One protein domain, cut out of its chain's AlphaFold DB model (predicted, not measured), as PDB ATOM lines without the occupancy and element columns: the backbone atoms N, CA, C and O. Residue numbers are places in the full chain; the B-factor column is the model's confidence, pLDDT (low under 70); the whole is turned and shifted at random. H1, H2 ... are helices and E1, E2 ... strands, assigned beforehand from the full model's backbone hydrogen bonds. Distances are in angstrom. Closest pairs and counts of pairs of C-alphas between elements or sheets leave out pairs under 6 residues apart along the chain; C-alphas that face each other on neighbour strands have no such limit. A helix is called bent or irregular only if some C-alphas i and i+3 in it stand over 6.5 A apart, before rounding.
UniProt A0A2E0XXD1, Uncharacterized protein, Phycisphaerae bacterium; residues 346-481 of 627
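AT A GLANCE: This is residues 346 to 481 of the 627 residues of an uncharacterized protein of Phycisphaerae bacterium (UniProt A0A2E0XXD1). A twisted sheet of four strands makes the core, with two helices over each face: H1 and H4 cover one face, H2 and H3 the other, in three layers. The 136 printed residues run E1 H1 E2 H2 H3 E3 E4 H4, of mixed class; the mixed sheet has the order E1 E2 E4 E3. The whole is compact, with a radius of gyration of the C-alphas of 14.6 A, and flat, spanning 39 by 36 by 18 A.

IN THESE COORDINATES: E1, residues 346 to 349, begins at C-alpha 346 (-11.042, -25.110, -26.881). H1 is residues 355 to 372, 25.8 A; E2 378 to 383; H2 393 to 408, 21.4 A; H3 415 to 431, 21.9 A; E3 436 to 442; E4 449 to 455, 18.6 A. H4, residues 464 to 478, 21.1 A, ends at C-alpha 478 (3.021, -28.848, -14.106). H3 is only just irregular, with C-alphas 420 and 423 6.7 A apart, and has a kink of 30 degrees near residue 425.

HOW THE PARTS SIT: E1 and E2 are parallel, with N 348 and O 380 2.8 A apart; E1, H1, E2 form a strand-helix-strand unit, parallel neighbours joined through a helix, with a left-handed crossover. E2 and E4 are parallel, N 381 to O 452 2.8 A. The hairpin E3 and E4 is antiparallel, N 440 to O 451 2.8 A. H1 touches H4, closest at C-alphas Gly 364 and Pro 466, 4.2 A, at a steep tilt of 41 degrees, the same way. H2 touches H3, closest at C-alphas Ala 400 and Gly 423, 3.7 A, at a steep tilt of 57 degrees, opposite ways. H3 stands up from the sheet at 49 degrees. In H1 and H4 every O i to N i+4 pair is within hydrogen-bond range; H2 has 9 of 12, H3 11 of 13.

THE WHOLE: The farthest C-alphas, Arg 412 and Asp 463, are 42.7 A apart. The printed part has no cut and no long link. pLDDT is under 70 at residues 388, 409 to 414, 444 and 446.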
ATOM      1  N   GLN A 346     -10.408 -25.889 -25.824       95.94
ATOM      2  CA  GLN A 346     -11.042 -25.110 -26.881       95.94
ATOM      3  C   GLN A 346      -9.965 -24.518 -27.789       95.94
ATOM      4  O   GLN A 346      -8.866 -24.222 -27.334       95.94
ATOM      5  N   TYR A 347     -10.265 -24.375 -29.078       97.25
ATOM      6  CA  TYR A 347      -9.310 -23.894 -30.077       97.25
ATOM      7  C   TYR A 347      -9.876 -22.671 -30.784       97.25
ATOM      8  O   TYR A 347     -11.025 -22.678 -31.223       97.25
ATOM      9  N   PHE A 348      -9.041 -21.651 -30.928       97.12
ATOM     10  CA  PHE A 348      -9.264 -20.503 -31.787       97.12
ATOM     11  C   PHE A 348      -8.139 -20.438 -32.821       97.12
ATOM     12  O   PHE A 348      -6.962 -20.552 -32.475       97.12
ATOM     13  N   MET A 349      -8.505 -20.234 -34.084       95.44
ATOM     14  CA  MET A 349      -7.572 -20.016 -35.185       95.44
ATOM     15  C   MET A 349      -8.071 -18.843 -36.023       95.44
ATOM     16  O   MET A 349      -9.264 -18.775 -36.323       95.44
ATOM     17  N   ASN A 350      -7.181 -17.917 -36.391       93.88
ATOM     18  CA  ASN A 350      -7.580 -16.790 -37.231       93.88
ATOM     19  C   ASN A 350      -7.919 -17.242 -38.656       93.88
ATOM     20  O   ASN A 350      -7.379 -18.224 -39.169       93.88
ATOM     21  N   GLU A 351      -8.798 -16.486 -39.314       90.06
ATOM     22  CA  GLU A 351      -9.190 -16.766 -40.692       90.06
ATOM     23  C   GLU A 351      -7.972 -16.738 -41.630       90.06
ATOM     24  O   GLU A 351      -7.080 -15.894 -41.519       90.06
ATOM     25  N   GLY A 352      -7.938 -17.691 -42.563       86.62
ATOM     26  CA  GLY A 352      -6.891 -17.789 -43.577       86.62
ATOM     27  C   GLY A 352      -5.580 -18.422 -43.106       86.62
ATOM     28  O   GLY A 352      -4.669 -18.535 -43.926       86.62
ATOM     29  N   TYR A 353      -5.476 -18.853 -41.842       90.88
ATOM     30  CA  TYR A 353      -4.337 -19.645 -41.378       90.88
ATOM     31  C   TYR A 353      -4.512 -21.142 -41.686       90.88
ATOM     32  O   TYR A 353      -5.630 -21.625 -41.863       90.88
ATOM     33  N   ASP A 354      -3.398 -21.866 -41.827       90.31
ATOM     34  CA  ASP A 354      -3.407 -23.259 -42.286       90.31
ATOM     35  C   ASP A 354      -3.910 -24.208 -41.187       90.31
ATOM     36  O   ASP A 354      -3.255 -24.399 -40.161       90.31
ATOM     37  N   GLU A 355      -5.058 -24.849 -41.431       92.19
ATOM     38  CA  GLU A 355      -5.657 -25.836 -40.525       92.19
ATOM     39  C   GLU A 355      -4.702 -26.993 -40.196       92.19
ATOM     40  O   GLU A 355      -4.761 -27.533 -39.088       92.19
ATOM     41  N   ALA A 356      -3.783 -27.352 -41.103       93.06
ATOM     42  CA  ALA A 356      -2.803 -28.407 -40.849       93.06
ATOM     43  C   ALA A 356      -1.905 -28.083 -39.642       93.06
ATOM     44  O   ALA A 356      -1.570 -28.982 -38.869       93.06
ATOM     45  N   VAL A 357      -1.574 -26.803 -39.428       93.75
ATOM     46  CA  VAL A 357      -0.786 -26.349 -38.269       93.75
ATOM     47  C   VAL A 357      -1.556 -26.585 -36.973       93.75
ATOM     48  O   VAL A 357      -1.009 -27.147 -36.020       93.75
ATOM     49  N   MET A 358      -2.842 -26.220 -36.943       95.12
ATOM     50  CA  MET A 358      -3.702 -26.445 -35.779       95.12
ATOM     51  C   MET A 358      -3.854 -27.939 -35.471       95.12
ATOM     52  O   MET A 358      -3.761 -28.323 -34.305       95.12
ATOM     53  N   GLU A 359      -4.063 -28.792 -36.479       96.62
ATOM     54  CA  GLU A 359      -4.197 -30.241 -36.266       96.62
ATOM     55  C   GLU A 359      -2.903 -30.872 -35.731       96.62
ATOM     56  O   GLU A 359      -2.955 -31.723 -34.842       96.62
ATOM     57  N   MET A 360      -1.735 -30.427 -36.205       96.75
ATOM     58  CA  MET A 360      -0.446 -30.892 -35.685       96.75
ATOM     59  C   MET A 360      -0.253 -30.504 -34.214       96.75
ATOM     60  O   MET A 360       0.052 -31.373 -33.394       96.75
ATOM     61  N   ILE A 361      -0.518 -29.247 -33.846       97.44
ATOM     62  CA  ILE A 361      -0.461 -28.784 -32.447       97.44
ATOM     63  C   ILE A 361      -1.457 -29.563 -31.577       97.44
ATOM     64  O   ILE A 361      -1.095 -30.075 -30.513       97.44
ATOM     65  N   ARG A 362      -2.705 -29.710 -32.045       97.81
ATOM     66  CA  ARG A 362      -3.751 -30.479 -31.357       97.81
ATOM     67  C   ARG A 362      -3.316 -31.919 -31.110       97.81
ATOM     68  O   ARG A 362      -3.512 -32.418 -30.007       97.81
ATOM     69  N   SER A 363      -2.685 -32.567 -32.090       97.75
ATOM     70  CA  SER A 363      -2.230 -33.952 -31.945       97.75
ATOM     71  C   SER A 363      -1.227 -34.122 -30.796       97.75
ATOM     72  O   SER A 363      -1.348 -35.064 -30.014       97.75
ATOM     73  N   GLY A 364      -0.297 -33.177 -30.629       98.00
ATOM     74  CA  GLY A 364       0.645 -33.167 -29.511       98.00
ATOM     75  C   GLY A 364      -0.031 -32.960 -28.156       98.00
ATOM     76  O   GLY A 364       0.238 -33.684 -27.191       98.00
ATOM     77  N   ILE A 365      -0.972 -32.015 -28.098       98.31
ATOM     78  CA  ILE A 365      -1.787 -31.759 -26.905       98.31
ATOM     79  C   ILE A 365      -2.564 -33.028 -26.511       98.31
ATOM     80  O   ILE A 365      -2.504 -33.460 -25.361       98.31
ATOM     81  N   ASP A 366      -3.232 -33.685 -27.458       97.94
ATOM     82  CA  ASP A 366      -4.040 -34.885 -27.203       97.94
ATOM     83  C   ASP A 366      -3.208 -36.098 -26.767       97.94
ATOM     84  O   ASP A 366      -3.634 -36.866 -25.894       97.94
ATOM     85  N   VAL A 367      -2.002 -36.257 -27.315       98.00
ATOM     86  CA  VAL A 367      -1.039 -37.273 -26.863       98.00
ATOM     87  C   VAL A 367      -0.660 -37.038 -25.399       98.00
ATOM     88  O   VAL A 367      -0.698 -37.968 -24.589       98.00
ATOM     89  N   THR A 368      -0.383 -35.792 -25.025       97.62
ATOM     90  CA  THR A 368       0.006 -35.425 -23.653       97.62
ATOM     91  C   THR A 368      -1.145 -35.609 -22.672       97.62
ATOM     92  O   THR A 368      -0.971 -36.218 -21.614       97.62
ATOM     93  N   ARG A 369      -2.356 -35.189 -23.058       96.12
ATOM     94  CA  ARG A 369      -3.604 -35.420 -22.313       96.12
ATOM     95  C   ARG A 369      -3.858 -36.899 -22.063       96.12
ATOM     96  O   ARG A 369      -4.242 -37.293 -20.964       96.12
ATOM     97  N   SER A 370      -3.623 -37.730 -23.075       95.94
ATOM     98  CA  SER A 370      -3.765 -39.183 -22.959       95.94
ATOM     99  C   SER A 370      -2.722 -39.785 -22.014       95.94
ATOM    100  O   SER A 370      -3.006 -40.758 -21.315       95.94
ATOM    101  N   TYR A 371      -1.520 -39.204 -21.972       97.06
ATOM    102  CA  TYR A 371      -0.411 -39.695 -21.161       97.06
ATOM    103  C   TYR A 371      -0.514 -39.292 -19.678       97.06
ATOM    104  O   TYR A 371      -0.425 -40.168 -18.809       97.06
ATOM    105  N   LEU A 372      -0.734 -38.000 -19.394       94.56
ATOM    106  CA  LEU A 372      -0.749 -37.401 -18.046       94.56
ATOM    107  C   LEU A 372      -2.155 -37.324 -17.423       94.56
ATOM    108  O   LEU A 372      -2.321 -37.341 -16.195       94.56
ATOM    109  N   GLY A 373      -3.185 -37.288 -18.264       92.88
ATOM    110  CA  GLY A 373      -4.549 -36.920 -17.905       92.88
ATOM    111  C   GLY A 373      -4.927 -35.546 -18.459       92.88
ATOM    112  O   GLY A 373      -4.074 -34.753 -18.848       92.88
ATOM    113  N   ASN A 374      -6.230 -35.276 -18.495       92.88
ATOM    114  CA  ASN A 374      -6.776 -34.027 -19.009       92.88
ATOM    115  C   ASN A 374      -6.908 -32.987 -17.887       92.88
ATOM    116  O   ASN A 374      -7.810 -33.104 -17.066       92.88
ATOM    117  N   TYR A 375      -6.021 -32.001 -17.863       91.25
ATOM    118  CA  TYR A 375      -6.017 -30.847 -16.963       91.25
ATOM    119  C   TYR A 375      -6.454 -29.573 -17.709       91.25
ATOM    120  O   TYR A 375      -6.255 -29.458 -18.922       91.25
ATOM    121  N   GLY A 376      -7.092 -28.635 -17.013       86.44
ATOM    122  CA  GLY A 376      -7.672 -27.437 -17.620       86.44
ATOM    123  C   GLY A 376      -8.648 -26.727 -16.677       86.44
ATOM    124  O   GLY A 376      -8.696 -27.090 -15.504       86.44
ATOM    125  N   PRO A 377      -9.462 -25.772 -17.168       90.25
ATOM    126  CA  PRO A 377      -9.799 -25.507 -18.578       90.25
ATOM    127  C   PRO A 377      -8.667 -24.914 -19.426       90.25
ATOM    128  O   PRO A 377      -7.832 -24.173 -18.917       90.25
ATOM    129  N   VAL A 378      -8.651 -25.218 -20.729       93.50
ATOM    130  CA  VAL A 378      -7.615 -24.741 -21.661       93.50
ATOM    131  C   VAL A 378      -8.246 -24.092 -22.890       93.50
ATOM    132  O   VAL A 378      -9.100 -24.701 -23.536       93.50
ATOM    133  N   GLN A 379      -7.773 -22.899 -23.234       96.06
ATOM    134  CA  GLN A 379      -7.991 -22.240 -24.513       96.06
ATOM    135  C   GLN A 379      -6.679 -22.252 -25.305       96.06
ATOM    136  O   GLN A 379      -5.627 -21.883 -24.797       96.06
ATOM    137  N   VAL A 380      -6.734 -22.662 -26.567       97.94
ATOM    138  CA  VAL A 380      -5.583 -22.698 -27.469       97.94
ATOM    139  C   VAL A 380      -5.787 -21.655 -28.557       97.94
ATOM    140  O   VAL A 380      -6.789 -21.695 -29.270       97.94
ATOM    141  N   PHE A 381      -4.839 -20.737 -28.703       97.69
ATOM    142  CA  PHE A 381      -4.798 -19.757 -29.783       97.69
ATOM    143  C   PHE A 381      -3.731 -20.177 -30.791       97.69
ATOM    144  O   PHE A 381      -2.550 -20.229 -30.463       97.69
ATOM    145  N   VAL A 382      -4.143 -20.474 -32.022       96.75
ATOM    146  CA  VAL A 382      -3.247 -20.796 -33.140       96.75
ATOM    147  C   VAL A 382      -3.347 -19.665 -34.153       96.75
ATOM    148  O   VAL A 382      -4.303 -19.576 -34.917       96.75
ATOM    149  N   LEU A 383      -2.382 -18.757 -34.111       95.44
ATOM    150  CA  LEU A 383      -2.403 -17.507 -34.852       95.44
ATOM    151  C   LEU A 383      -1.294 -17.492 -35.897       95.44
ATOM    152  O   LEU A 383      -0.156 -17.867 -35.615       95.44
ATOM    153  N   GLY A 384      -1.570 -16.990 -37.092       92.38
ATOM    154  CA  GLY A 384      -0.512 -16.793 -38.067       92.38
ATOM    155  C   GLY A 384      -0.893 -15.989 -39.295       92.38
ATOM    156  O   GLY A 384      -2.064 -15.787 -39.619       92.38
ATOM    157  N   ASN A 385       0.151 -15.529 -39.979       90.25
ATOM    158  CA  ASN A 385       0.083 -14.670 -41.144       90.25
ATOM    159  C   ASN A 385       0.831 -15.289 -42.336       90.25
ATOM    160  O   ASN A 385       1.961 -14.921 -42.645       90.25
ATOM    161  N   THR A 386       0.200 -16.242 -43.023       81.31
ATOM    162  CA  THR A 386       0.742 -16.892 -44.236       81.31
ATOM    163  C   THR A 386       0.271 -16.228 -45.538       81.31
ATOM    164  O   THR A 386       0.590 -16.698 -46.633       81.31
ATOM    165  N   GLY A 387      -0.494 -15.133 -45.456       72.00
ATOM    166  CA  GLY A 387      -1.139 -14.488 -46.602       72.00
ATOM    167  C   GLY A 387      -1.610 -13.064 -46.302       72.00
ATOM    168  O   GLY A 387      -0.944 -12.327 -45.596       72.00
ATOM    169  N   LYS A 388      -2.761 -12.662 -46.858       68.12
ATOM    170  CA  LYS A 388      -3.390 -11.348 -46.588       68.12
ATOM    171  C   LYS A 388      -4.454 -11.392 -45.486       68.12
ATOM    172  O   LYS A 388      -5.232 -10.456 -45.349       68.12
ATOM    173  N   GLY A 389      -4.534 -12.505 -44.755       73.25
ATOM    174  CA  GLY A 389      -5.609 -12.780 -43.794       73.25
ATOM    175  C   GLY A 389      -5.620 -11.853 -42.578       73.25
ATOM    176  O   GLY A 389      -6.627 -11.792 -41.894       73.25
ATOM    177  N   LEU A 390      -4.532 -11.114 -42.329       87.31
ATOM    178  CA  LEU A 390      -4.408 -10.151 -41.227       87.31
ATOM    179  C   LEU A 390      -4.058  -8.727 -41.714       87.31
ATOM    180  O   LEU A 390      -3.546  -7.915 -40.942       87.31
ATOM    181  N   ASP A 391      -4.299  -8.425 -42.997       83.75
ATOM    182  CA  ASP A 391      -3.983  -7.115 -43.594       83.75
ATOM    183  C   ASP A 391      -4.976  -6.017 -43.176       83.75
ATOM    184  O   ASP A 391      -4.635  -4.829 -43.190       83.75
ATOM    185  N   ASP A 392      -6.214  -6.389 -42.842       88.00
ATOM    186  CA  ASP A 392      -7.276  -5.456 -42.486       88.00
ATOM    187  C   ASP A 392      -7.566  -5.435 -40.979       88.00
ATOM    188  O   ASP A 392      -7.325  -6.388 -40.240       88.00
ATOM    189  N   GLN A 393      -8.091  -4.299 -40.525       88.56
ATOM    190  CA  GLN A 393      -8.349  -4.040 -39.113       88.56
ATOM    191  C   GLN A 393      -9.447  -4.947 -38.530       88.56
ATOM    192  O   GLN A 393      -9.347  -5.309 -37.362       88.56
ATOM    193  N   ALA A 394     -10.446  -5.357 -39.324       90.06
ATOM    194  CA  ALA A 394     -11.532  -6.203 -38.828       90.06
ATOM    195  C   ALA A 394     -11.018  -7.610 -38.485       90.06
ATOM    196  O   ALA A 394     -11.382  -8.168 -37.456       90.06
ATOM    197  N   SER A 395     -10.094  -8.146 -39.286       90.44
ATOM    198  CA  SER A 395      -9.437  -9.426 -39.000       90.44
ATOM    199  C   SER A 395      -8.627  -9.405 -37.692       90.44
ATOM    200  O   SER A 395      -8.603 -10.393 -36.959       90.44
ATOM    201  N   LEU A 396      -7.997  -8.271 -37.351       92.31
ATOM    202  CA  LEU A 396      -7.300  -8.105 -36.067       92.31
ATOM    203  C   LEU A 396      -8.276  -8.000 -34.890       92.31
ATOM    204  O   LEU A 396      -7.998  -8.535 -33.817       92.31
ATOM    205  N   GLU A 397      -9.408  -7.325 -35.089       92.00
ATOM    206  CA  GLU A 397     -10.458  -7.182 -34.077       92.00
ATOM    207  C   GLU A 397     -11.092  -8.530 -33.723       92.00
ATOM    208  O   GLU A 397     -11.288  -8.789 -32.545       92.00
ATOM    209  N   VAL A 398     -11.279  -9.443 -34.683       93.75
ATOM    210  CA  VAL A 398     -11.781 -10.804 -34.400       93.75
ATOM    211  C   VAL A 398     -10.847 -11.586 -33.467       93.75
ATOM    212  O   VAL A 398     -11.311 -12.285 -32.568       93.75
ATOM    213  N   ILE A 399      -9.525 -11.471 -33.649       94.56
ATOM    214  CA  ILE A 399      -8.549 -12.088 -32.733       94.56
ATOM    215  C   ILE A 399      -8.637 -11.430 -31.354       94.56
ATOM    216  O   ILE A 399      -8.636 -12.125 -30.340       94.56
ATOM    217  N   ALA A 400      -8.707 -10.098 -31.322       93.00
ATOM    218  CA  ALA A 400      -8.774  -9.337 -30.084       93.00
ATOM    219  C   ALA A 400     -10.037  -9.672 -29.276       93.00
ATOM    220  O   ALA A 400      -9.935  -9.912 -28.078       93.00
ATOM    221  N   GLU A 401     -11.197  -9.744 -29.929       92.00
ATOM    222  CA  GLU A 401     -12.473 -10.143 -29.330       92.00
ATOM    223  C   GLU A 401     -12.397 -11.565 -28.775       92.00
ATOM    224  O   GLU A 401     -12.679 -11.765 -27.600       92.00
ATOM    225  N   ALA A 402     -11.927 -12.537 -29.563       92.88
ATOM    226  CA  ALA A 402     -11.821 -13.921 -29.101       92.88
ATOM    227  C   ALA A 402     -10.870 -14.083 -27.905       92.88
ATOM    228  O   ALA A 402     -11.147 -14.859 -26.992       92.88
ATOM    229  N   TYR A 403      -9.755 -13.347 -27.897       92.19
ATOM    230  CA  TYR A 403      -8.842 -13.306 -26.759       92.19
ATOM    231  C   TYR A 403      -9.516 -12.686 -25.527       92.19
ATOM    232  O   TYR A 403      -9.523 -13.269 -24.446       92.19
ATOM    233  N   CYS A 404     -10.156 -11.532 -25.688       89.00
ATOM    234  CA  CYS A 404     -10.777 -10.807 -24.584       89.00
ATOM    235  C   CYS A 404     -12.043 -11.475 -24.033       89.00
ATOM    236  O   CYS A 404     -12.293 -11.382 -22.831       89.00
ATOM    237  N   ASP A 405     -12.797 -12.204 -24.853       89.62
ATOM    238  CA  ASP A 405     -13.943 -13.013 -24.428       89.62
ATOM    239  C   ASP A 405     -13.537 -14.077 -23.403       89.62
ATOM    240  O   ASP A 405     -14.268 -14.325 -22.441       89.62
ATOM    241  N   VAL A 406     -12.345 -14.659 -23.552       87.06
ATOM    242  CA  VAL A 406     -11.802 -15.646 -22.607       87.06
ATOM    243  C   VAL A 406     -11.493 -14.996 -21.261       87.06
ATOM    244  O   VAL A 406     -11.834 -15.559 -20.223       87.06
ATOM    245  N   HIS A 407     -10.924 -13.789 -21.260       79.44
ATOM    246  CA  HIS A 407     -10.609 -13.052 -20.032       79.44
ATOM    247  C   HIS A 407     -11.843 -12.449 -19.344       79.44
ATOM    248  O   HIS A 407     -11.917 -12.425 -18.116       79.44
ATOM    249  N   PHE A 408     -12.814 -11.948 -20.114       76.00
ATOM    250  CA  PHE A 408     -13.833 -11.031 -19.599       76.00
ATOM    251  C   PHE A 408     -15.276 -11.417 -19.915       76.00
ATOM    252  O   PHE A 408     -16.175 -10.732 -19.424       76.00
ATOM    253  N   GLY A 409     -15.537 -12.512 -20.638       59.19
ATOM    254  CA  GLY A 409     -16.882 -12.912 -21.083       59.19
ATOM    255  C   GLY A 409     -17.929 -13.076 -19.967       59.19
ATOM    256  O   GLY A 409     -19.126 -13.054 -20.242       59.19
ATOM    257  N   ASN A 410     -17.494 -13.174 -18.703       54.56
ATOM    258  CA  ASN A 410     -18.350 -13.230 -17.510       54.56
ATOM    259  C   ASN A 410     -18.067 -12.117 -16.469       54.56
ATOM    260  O   ASN A 410     -18.579 -12.189 -15.350       54.56
ATOM    261  N   SER A 411     -17.237 -11.118 -16.785       53.91
ATOM    262  CA  SER A 411     -16.746 -10.114 -15.824       53.91
ATOM    263  C   SER A 411     -17.435  -8.745 -15.965       53.91
ATOM    264  O   SER A 411     -18.082  -8.464 -16.972       53.91
ATOM    265  N   ARG A 412     -17.281  -7.874 -14.955       48.31
ATOM    266  CA  ARG A 412     -17.712  -6.461 -14.998       48.31
ATOM    267  C   ARG A 412     -16.663  -5.515 -15.605       48.31
ATOM    268  O   ARG A 412     -16.944  -4.325 -15.715       48.31
ATOM    269  N   HIS A 413     -15.481  -6.013 -15.975       55.94
ATOM    270  CA  HIS A 413     -14.429  -5.195 -16.577       55.94
ATOM    271  C   HIS A 413     -14.788  -4.794 -18.013       55.94
ATOM    272  O   HIS A 413     -15.550  -5.465 -18.709       55.94
ATOM    273  N   SER A 414     -14.220  -3.675 -18.454       63.94
ATOM    274  CA  SER A 414     -14.394  -3.128 -19.795       63.94
ATOM    275  C   SER A 414     -13.774  -4.060 -20.849       63.94
ATOM    276  O   SER A 414     -12.567  -4.058 -21.089       63.94
ATOM    277  N   MET A 415     -14.623  -4.863 -21.499       74.00
ATOM    278  CA  MET A 415     -14.286  -5.636 -22.705       74.00
ATOM    279  C   MET A 415     -13.605  -4.753 -23.767       74.00
ATOM    280  O   MET A 415     -12.676  -5.181 -24.449       74.00
ATOM    281  N   GLU A 416     -14.040  -3.495 -23.867       75.06
ATOM    282  CA  GLU A 416     -13.525  -2.515 -24.818       75.06
ATOM    283  C   GLU A 416     -12.045  -2.184 -24.573       75.06
ATOM    284  O   GLU A 416     -11.266  -2.169 -25.526       75.06
ATOM    285  N   ASP A 417     -11.621  -2.018 -23.316       74.56
ATOM    286  CA  ASP A 417     -10.213  -1.761 -22.992       74.56
ATOM    287  C   ASP A 417      -9.337  -2.970 -23.325       74.56
ATOM    288  O   ASP A 417      -8.264  -2.826 -23.916       74.56
ATOM    289  N   CYS A 418      -9.795  -4.186 -23.014       79.88
ATOM    290  CA  CYS A 418      -9.046  -5.379 -23.396       79.88
ATOM    291  C   CYS A 418      -8.811  -5.436 -24.907       79.88
ATOM    292  O   CYS A 418      -7.675  -5.648 -25.340       79.88
ATOM    293  N   ILE A 419      -9.871  -5.216 -25.693       83.06
ATOM    294  CA  ILE A 419      -9.802  -5.253 -27.154       83.06
ATOM    295  C   ILE A 419      -8.815  -4.191 -27.644       83.06
ATOM    296  O   ILE A 419      -7.913  -4.506 -28.419       83.06
ATOM    297  N   GLN A 420      -8.928  -2.951 -27.156       75.38
ATOM    298  CA  GLN A 420      -8.090  -1.834 -27.600       75.38
ATOM    299  C   GLN A 420      -6.601  -2.008 -27.266       75.38
ATOM    300  O   GLN A 420      -5.748  -1.522 -28.019       75.38
ATOM    301  N   TYR A 421      -6.289  -2.705 -26.171       79.62
ATOM    302  CA  TYR A 421      -4.923  -2.915 -25.699       79.62
ATOM    303  C   TYR A 421      -4.448  -4.356 -25.934       79.62
ATOM    304  O   TYR A 421      -3.866  -4.642 -26.983       79.62
ATOM    305  N   LYS A 422      -4.681  -5.261 -24.973       80.56
ATOM    306  CA  LYS A 422      -4.075  -6.605 -24.940       80.56
ATOM    307  C   LYS A 422      -4.470  -7.466 -26.146       80.56
ATOM    308  O   LYS A 422      -3.607  -8.092 -26.757       80.56
ATOM    309  N   GLY A 423      -5.752  -7.467 -26.521       86.75
ATOM    310  CA  GLY A 423      -6.255  -8.269 -27.637       86.75
ATOM    311  C   GLY A 423      -5.648  -7.846 -28.977       86.75
ATOM    312  O   GLY A 423      -5.111  -8.674 -29.718       86.75
ATOM    313  N   LEU A 424      -5.652  -6.542 -29.274       88.94
ATOM    314  CA  LEU A 424      -5.019  -6.022 -30.490       88.94
ATOM    315  C   LEU A 424      -3.491  -6.148 -30.470       88.94
ATOM    316  O   LEU A 424      -2.892  -6.271 -31.538       88.94
ATOM    317  N   GLU A 425      -2.839  -6.122 -29.307       88.75
ATOM    318  CA  GLU A 425      -1.401  -6.395 -29.200       88.75
ATOM    319  C   GLU A 425      -1.071  -7.821 -29.660       88.75
ATOM    320  O   GLU A 425      -0.205  -7.997 -30.524       88.75
ATOM    321  N   LEU A 426      -1.808  -8.822 -29.168       90.50
ATOM    322  CA  LEU A 426      -1.655 -10.216 -29.588       90.50
ATOM    323  C   LEU A 426      -1.875 -10.378 -31.102       90.50
ATOM    324  O   LEU A 426      -1.056 -10.988 -31.795       90.50
ATOM    325  N   ALA A 427      -2.938  -9.773 -31.638       92.75
ATOM    326  CA  ALA A 427      -3.238  -9.809 -33.069       92.75
ATOM    327  C   ALA A 427      -2.120  -9.173 -33.918       92.75
ATOM    328  O   ALA A 427      -1.733  -9.701 -34.966       92.75
ATOM    329  N   ARG A 428      -1.552  -8.049 -33.456       92.19
ATOM    330  CA  ARG A 428      -0.439  -7.368 -34.138       92.19
ATOM    331  C   ARG A 428       0.832  -8.207 -34.134       92.19
ATOM    332  O   ARG A 428       1.486  -8.248 -35.168       92.19
ATOM    333  N   LYS A 429       1.152  -8.922 -33.048       92.12
ATOM    334  CA  LYS A 429       2.291  -9.860 -33.031       92.12
ATOM    335  C   LYS A 429       2.181 -10.902 -34.147       92.12
ATOM    336  O   LYS A 429       3.150 -11.124 -34.873       92.12
ATOM    337  N   ALA A 430       0.996 -11.494 -34.316       92.44
ATOM    338  CA  ALA A 430       0.741 -12.453 -35.387       92.44
ATOM    339  C   ALA A 430       0.925 -11.821 -36.774       92.44
ATOM    340  O   ALA A 430       1.659 -12.359 -37.602       92.44
ATOM    341  N   ARG A 431       0.335 -10.643 -37.005       93.44
ATOM    342  CA  ARG A 431       0.480  -9.904 -38.268       93.44
ATOM    343  C   ARG A 431       1.936  -9.545 -38.577       93.44
ATOM    344  O   ARG A 431       2.370  -9.704 -39.717       93.44
ATOM    345  N   ASP A 432       2.675  -9.074 -37.579       91.38
ATOM    346  CA  ASP A 432       4.031  -8.539 -37.727       91.38
ATOM    347  C   ASP A 432       5.102  -9.649 -37.833       91.38
ATOM    348  O   ASP A 432       6.289  -9.354 -37.972       91.38
ATOM    349  N   GLY A 433       4.688 -10.924 -37.825       89.62
ATOM    350  CA  GLY A 433       5.560 -12.069 -38.093       89.62
ATOM    351  C   GLY A 433       6.305 -12.607 -36.870       89.62
ATOM    352  O   GLY A 433       7.288 -13.327 -37.037       89.62
ATOM    353  N   ALA A 434       5.874 -12.273 -35.647       90.31
ATOM    354  CA  ALA A 434       6.462 -12.841 -34.432       90.31
ATOM    355  C   ALA A 434       6.261 -14.364 -34.405       90.31
ATOM    356  O   ALA A 434       5.174 -14.833 -34.731       90.31
ATOM    357  N   GLN A 435       7.286 -15.119 -34.011       92.88
ATOM    358  CA  GLN A 435       7.222 -16.575 -33.871       92.88
ATOM    359  C   GLN A 435       7.349 -16.955 -32.399       92.88
ATOM    360  O   GLN A 435       8.429 -16.833 -31.820       92.88
ATOM    361  N   GLU A 436       6.251 -17.393 -31.790       92.06
ATOM    362  CA  GLU A 436       6.162 -17.628 -30.345       92.06
ATOM    363  C   GLU A 436       5.317 -18.878 -30.056       92.06
ATOM    364  O   GLU A 436       4.353 -19.168 -30.762       92.06
ATOM    365  N   ALA A 437       5.681 -19.613 -29.009       93.56
ATOM    366  CA  ALA A 437       4.839 -20.614 -28.365       93.56
ATOM    367  C   ALA A 437       5.034 -20.447 -26.860       93.56
ATOM    368  O   ALA A 437       6.181 -20.372 -26.413       93.56
ATOM    369  N   TYR A 438       3.942 -20.270 -26.123       90.88
ATOM    370  CA  TYR A 438       3.988 -20.095 -24.678       90.88
ATOM    371  C   TYR A 438       2.635 -20.391 -24.035       90.88
ATOM    372  O   TYR A 438       1.579 -20.339 -24.673       90.88
ATOM    373  N   LEU A 439       2.689 -20.615 -22.729       88.56
ATOM    374  CA  LEU A 439       1.547 -20.658 -21.832       88.56
ATOM    375  C   LEU A 439       1.343 -19.296 -21.145       88.56
ATOM    376  O   LEU A 439       2.264 -18.757 -20.528       88.56
ATOM    377  N   SER A 440       0.118 -18.778 -21.178       85.12
ATOM    378  CA  SER A 440      -0.378 -17.712 -20.298       85.12
ATOM    379  C   SER A 440      -1.631 -18.162 -19.540       85.12
ATOM    380  O   SER A 440      -2.038 -19.323 -19.602       85.12
ATOM    381  N   TYR A 441      -2.216 -17.258 -18.755       82.06
ATOM    382  CA  TYR A 441      -3.404 -17.539 -17.960       82.06
ATOM    383  C   TYR A 441      -4.370 -16.364 -17.985       82.06
ATOM    384  O   TYR A 441      -4.022 -15.263 -17.549       82.06
ATOM    385  N   ALA A 442      -5.616 -16.649 -18.354       80.00
ATOM    386  CA  ALA A 442      -6.750 -15.775 -18.116       80.00
ATOM    387  C   ALA A 442      -7.217 -15.960 -16.669       80.00
ATOM    388  O   ALA A 442      -8.105 -16.758 -16.356       80.00
ATOM    389  N   MET A 443      -6.540 -15.251 -15.769       71.00
ATOM    390  CA  MET A 443      -6.772 -15.301 -14.325       71.00
ATOM    391  C   MET A 443      -8.108 -14.676 -13.919       71.00
ATOM    392  O   MET A 443      -8.660 -15.028 -12.881       71.00
ATOM    393  N   GLU A 444      -8.616 -13.754 -14.734       67.81
ATOM    394  CA  GLU A 444      -9.879 -13.050 -14.522       67.81
ATOM    395  C   GLU A 444     -11.105 -13.918 -14.866       67.81
ATOM    396  O   GLU A 444     -12.214 -13.663 -14.382       67.81
ATOM    397  N   ALA A 445     -10.908 -14.978 -15.658       70.88
ATOM    398  CA  ALA A 445     -11.952 -15.934 -15.994       70.88
ATOM    399  C   ALA A 445     -12.404 -16.724 -14.752       70.88
ATOM    400  O   ALA A 445     -11.629 -17.005 -13.836       70.88
ATOM    401  N   ARG A 446     -13.685 -17.114 -14.711       68.56
ATOM    402  CA  ARG A 446     -14.259 -17.934 -13.629       68.56
ATOM    403  C   ARG A 446     -14.917 -19.197 -14.201       68.56
ATOM    404  O   ARG A 446     -16.017 -19.087 -14.746       68.56
ATOM    405  N   PRO A 447     -14.307 -20.389 -14.043       72.75
ATOM    406  CA  PRO A 447     -12.962 -20.626 -13.500       72.75
ATOM    407  C   PRO A 447     -11.852 -20.046 -14.408       72.75
ATOM    408  O   PRO A 447     -12.109 -19.822 -15.590       72.75
ATOM    409  N   PRO A 448     -10.636 -19.826 -13.878       78.19
ATOM    410  CA  PRO A 448      -9.465 -19.409 -14.645       78.19
ATOM    411  C   PRO A 448      -9.154 -20.371 -15.793       78.19
ATOM    412  O   PRO A 448      -9.389 -21.575 -15.674       78.19
ATOM    413  N   ILE A 449      -8.609 -19.843 -16.889       86.56
ATOM    414  CA  ILE A 449      -8.357 -20.600 -18.125       86.56
ATOM    415  C   ILE A 449      -6.866 -20.525 -18.479       86.56
ATOM    416  O   ILE A 449      -6.261 -19.456 -18.417       86.56
ATOM    417  N   ALA A 450      -6.265 -21.665 -18.825       90.56
ATOM    418  CA  ALA A 450      -4.891 -21.754 -19.290       90.56
ATOM    419  C   ALA A 450      -4.893 -21.480 -20.784       90.56
ATOM    420  O   ALA A 450      -5.705 -22.037 -21.522       90.56
ATOM    421  N   GLU A 451      -3.984 -20.631 -21.224       93.81
ATOM    422  CA  GLU A 451      -3.952 -20.142 -22.590       93.81
ATOM    423  C   GLU A 451      -2.683 -20.641 -23.260       93.81
ATOM    424  O   GLU A 451      -1.583 -20.244 -22.889       93.81
ATOM    425  N   LEU A 452      -2.823 -21.529 -24.238       97.00
ATOM    426  CA  LEU A 452      -1.690 -21.973 -25.044       97.00
ATOM    427  C   LEU A 452      -1.674 -21.154 -26.324       97.00
ATOM    428  O   LEU A 452      -2.564 -21.303 -27.163       97.00
ATOM    429  N   VAL A 453      -0.689 -20.276 -26.465       96.75
ATOM    430  CA  VAL A 453      -0.604 -19.338 -27.581       96.75
ATOM    431  C   VAL A 453       0.511 -19.768 -28.519       96.75
ATOM    432  O   VAL A 453       1.666 -19.854 -28.119       96.75
ATOM    433  N   PHE A 454       0.165 -19.998 -29.782       97.06
ATOM    434  CA  PHE A 454       1.079 -20.339 -30.867       97.06
ATOM    435  C   PHE A 454       0.962 -19.275 -31.957       97.06
ATOM    436  O   PHE A 454      -0.117 -19.079 -32.509       97.06
ATOM    437  N   ILE A 455       2.060 -18.590 -32.274       95.75
ATOM    438  CA  ILE A 455       2.102 -17.494 -33.248       95.75
ATOM    439  C   ILE A 455       3.097 -17.831 -34.362       95.75
ATOM    440  O   ILE A 455       4.261 -18.108 -34.083       95.75
ATOM    441  N   ASN A 456       2.644 -17.793 -35.618       93.94
ATOM    442  CA  ASN A 456       3.430 -18.023 -36.838       93.94
ATOM    443  C   ASN A 456       4.323 -19.276 -36.799       93.94
ATOM    444  O   ASN A 456       5.430 -19.286 -37.334       93.94
ATOM    445  N   THR A 457       3.835 -20.364 -36.212       93.06
ATOM    446  CA  THR A 457       4.618 -21.595 -36.020       93.06
ATOM    447  C   THR A 457       4.726 -22.463 -37.282       93.06
ATOM    448  O   THR A 457       5.410 -23.482 -37.275       93.06
ATOM    449  N   HIS A 458       4.108 -22.050 -38.393       89.94
ATOM    450  CA  HIS A 458       4.099 -22.776 -39.673       89.94
ATOM    451  C   HIS A 458       5.497 -23.034 -40.260       89.94
ATOM    452  O   HIS A 458       5.680 -24.008 -40.981       89.94
ATOM    453  N   ASP A 459       6.489 -22.205 -39.927       86.50
ATOM    454  CA  ASP A 459       7.865 -22.369 -40.410       86.50
ATOM    455  C   ASP A 459       8.729 -23.281 -39.518       86.50
ATOM    456  O   ASP A 459       9.904 -23.499 -39.810       86.50
ATOM    457  N   TRP A 460       8.187 -23.805 -38.411       84.81
ATOM    458  CA  TRP A 460       8.969 -24.585 -37.441       84.81
ATOM    459  C   TRP A 460       9.205 -26.038 -37.865       84.81
ATOM    460  O   TRP A 460      10.085 -26.688 -37.307       84.81
ATOM    461  N   GLY A 461       8.477 -26.523 -38.872       83.44
ATOM    462  CA  GLY A 461       8.563 -27.890 -39.384       83.44
ATOM    463  C   GLY A 461       7.472 -28.812 -38.833       83.44
ATOM    464  O   GLY A 461       7.078 -28.725 -37.668       83.44
ATOM    465  N   ASP A 462       6.990 -29.708 -39.696       81.94
ATOM    466  CA  ASP A 462       5.842 -30.584 -39.426       81.94
ATOM    467  C   ASP A 462       6.085 -31.564 -38.265       81.94
ATOM    468  O   ASP A 462       5.153 -31.951 -37.564       81.94
ATOM    469  N   ASP A 463       7.333 -31.973 -38.036       81.56
ATOM    470  CA  ASP A 463       7.728 -32.834 -36.919       81.56
ATOM    471  C   ASP A 463       7.900 -32.061 -35.604       81.56
ATOM    472  O   ASP A 463       7.713 -32.622 -34.526       81.56
ATOM    473  N   VAL A 464       8.176 -30.757 -35.661       89.38
ATOM    474  CA  VAL A 464       8.360 -29.914 -34.471       89.38
ATOM    475  C   VAL A 464       7.020 -29.478 -33.880       89.38
ATOM    476  O   VAL A 464       6.863 -29.460 -32.657       89.38
ATOM    477  N   LEU A 465       6.026 -29.166 -34.713       94.31
ATOM    478  CA  LEU A 465       4.730 -28.637 -34.271       94.31
ATOM    479  C   LEU A 465       4.000 -29.521 -33.237       94.31
ATOM    480  O   LEU A 465       3.597 -28.990 -32.196       94.31
ATOM    481  N   PRO A 466       3.874 -30.849 -33.426       97.12
ATOM    482  CA  PRO A 466       3.286 -31.713 -32.407       97.12
ATOM    483  C   PRO A 466       4.102 -31.741 -31.111       97.12
ATOM    484  O   PRO A 466       3.533 -31.710 -30.022       97.12
ATOM    485  N   THR A 467       5.439 -31.747 -31.194       96.88
ATOM    486  CA  THR A 467       6.296 -31.737 -29.992       96.88
ATOM    487  C   THR A 467       6.149 -30.445 -29.192       96.88
ATOM    488  O   THR A 467       6.148 -30.486 -27.965       96.88
ATOM    489  N   ARG A 468       5.901 -29.310 -29.856       96.44
ATOM    490  CA  ARG A 468       5.549 -28.053 -29.183       96.44
ATOM    491  C   ARG A 468       4.182 -28.104 -28.516       96.44
ATOM    492  O   ARG A 468       4.053 -27.646 -27.389       96.44
ATOM    493  N   GLY A 469       3.191 -28.733 -29.148       97.56
ATOM    494  CA  GLY A 469       1.910 -29.024 -28.495       97.56
ATOM    495  C   GLY A 469       2.071 -29.865 -27.221       97.56
ATOM    496  O   GLY A 469       1.389 -29.608 -26.229       97.56
ATOM    497  N   ILE A 470       3.003 -30.829 -27.222       98.50
ATOM    498  CA  ILE A 470       3.350 -31.605 -26.021       98.50
ATOM    499  C   ILE A 470       3.995 -30.716 -24.953       98.50
ATOM    500  O   ILE A 470       3.568 -30.752 -23.797       98.50
ATOM    501  N   HIS A 471       4.992 -29.913 -25.333       98.19
ATOM    502  CA  HIS A 471       5.714 -29.007 -24.431       98.19
ATOM    503  C   HIS A 471       4.756 -28.072 -23.685       98.19
ATOM    504  O   HIS A 471       4.682 -28.110 -22.459       98.19
ATOM    505  N   GLU A 472       3.936 -27.314 -24.415       97.25
ATOM    506  CA  GLU A 472       3.058 -26.305 -23.809       97.25
ATOM    507  C   GLU A 472       1.955 -26.925 -22.936       97.25
ATOM    508  O   GLU A 472       1.648 -26.424 -21.853       97.25
ATOM    509  N   TYR A 473       1.382 -28.067 -23.340       97.44
ATOM    510  CA  TYR A 473       0.404 -28.754 -22.491       97.44
ATOM    511  C   TYR A 473       1.046 -29.371 -21.240       97.44
ATOM    512  O   TYR A 473       0.397 -29.490 -20.197       97.44
ATOM    513  N   THR A 474       2.330 -29.731 -21.302       97.69
ATOM    514  CA  THR A 474       3.068 -30.186 -20.118       97.69
ATOM    515  C   THR A 474       3.128 -29.085 -19.064       97.69
ATOM    516  O   THR A 474       2.967 -29.382 -17.883       97.69
ATOM    517  N   HIS A 475       3.233 -27.812 -19.453       95.06
ATOM    518  CA  HIS A 475       3.156 -26.711 -18.493       95.06
ATOM    519  C   HIS A 475       1.782 -26.586 -17.822       95.06
ATOM    520  O   HIS A 475       1.722 -26.331 -16.619       95.06
ATOM    521  N   VAL A 476       0.682 -26.854 -18.539       93.25
ATOM    522  CA  VAL A 476      -0.664 -26.928 -17.929       93.25
ATOM    523  C   VAL A 476      -0.690 -27.990 -16.832       93.25
ATOM    524  O   VAL A 476      -1.188 -27.734 -15.737       93.25
ATOM    525  N   TYR A 477      -0.110 -29.163 -17.104       93.19
ATOM    526  CA  TYR A 477       0.032 -30.224 -16.110       93.19
ATOM    527  C   TYR A 477       0.903 -29.795 -14.926       93.19
ATOM    528  O   TYR A 477       0.505 -29.968 -13.783       93.19
ATOM    529  N   GLN A 478       2.082 -29.227 -15.167       92.56
ATOM    530  CA  GLN A 478       3.021 -28.848 -14.106       92.56
ATOM    531  C   GLN A 478       2.436 -27.801 -13.156       92.56
ATOM    532  O   GLN A 478       2.683 -27.845 -11.956       92.56
ATOM    533  N   LYS A 479       1.621 -26.883 -13.677       87.19
ATOM    534  CA  LYS A 479       0.994 -25.803 -12.902       87.19
ATOM    535  C   LYS A 479      -0.182 -26.271 -12.038       87.19
ATOM    536  O   LYS A 479      -0.675 -25.506 -11.213       87.19
ATOM    537  N   ALA A 480      -0.577 -27.537 -12.172       84.88
ATOM    538  CA  ALA A 480      -1.403 -28.245 -11.200       84.88
ATOM    539  C   ALA A 480      -0.672 -28.494  -9.864       84.88
ATOM    540  O   ALA A 480      -1.306 -28.829  -8.860       84.88
ATOM    541  N   PHE A 481       0.657 -28.355  -9.851       85.25
ATOM    542  CA  PHE A 481       1.510 -28.657  -8.711       85.25
ATOM    543  C   PHE A 481       2.179 -27.401  -8.130       85.25
ATOM    544  O   PHE A 481       2.022 -26.295  -8.644       85.25
TER     545      PHE A 481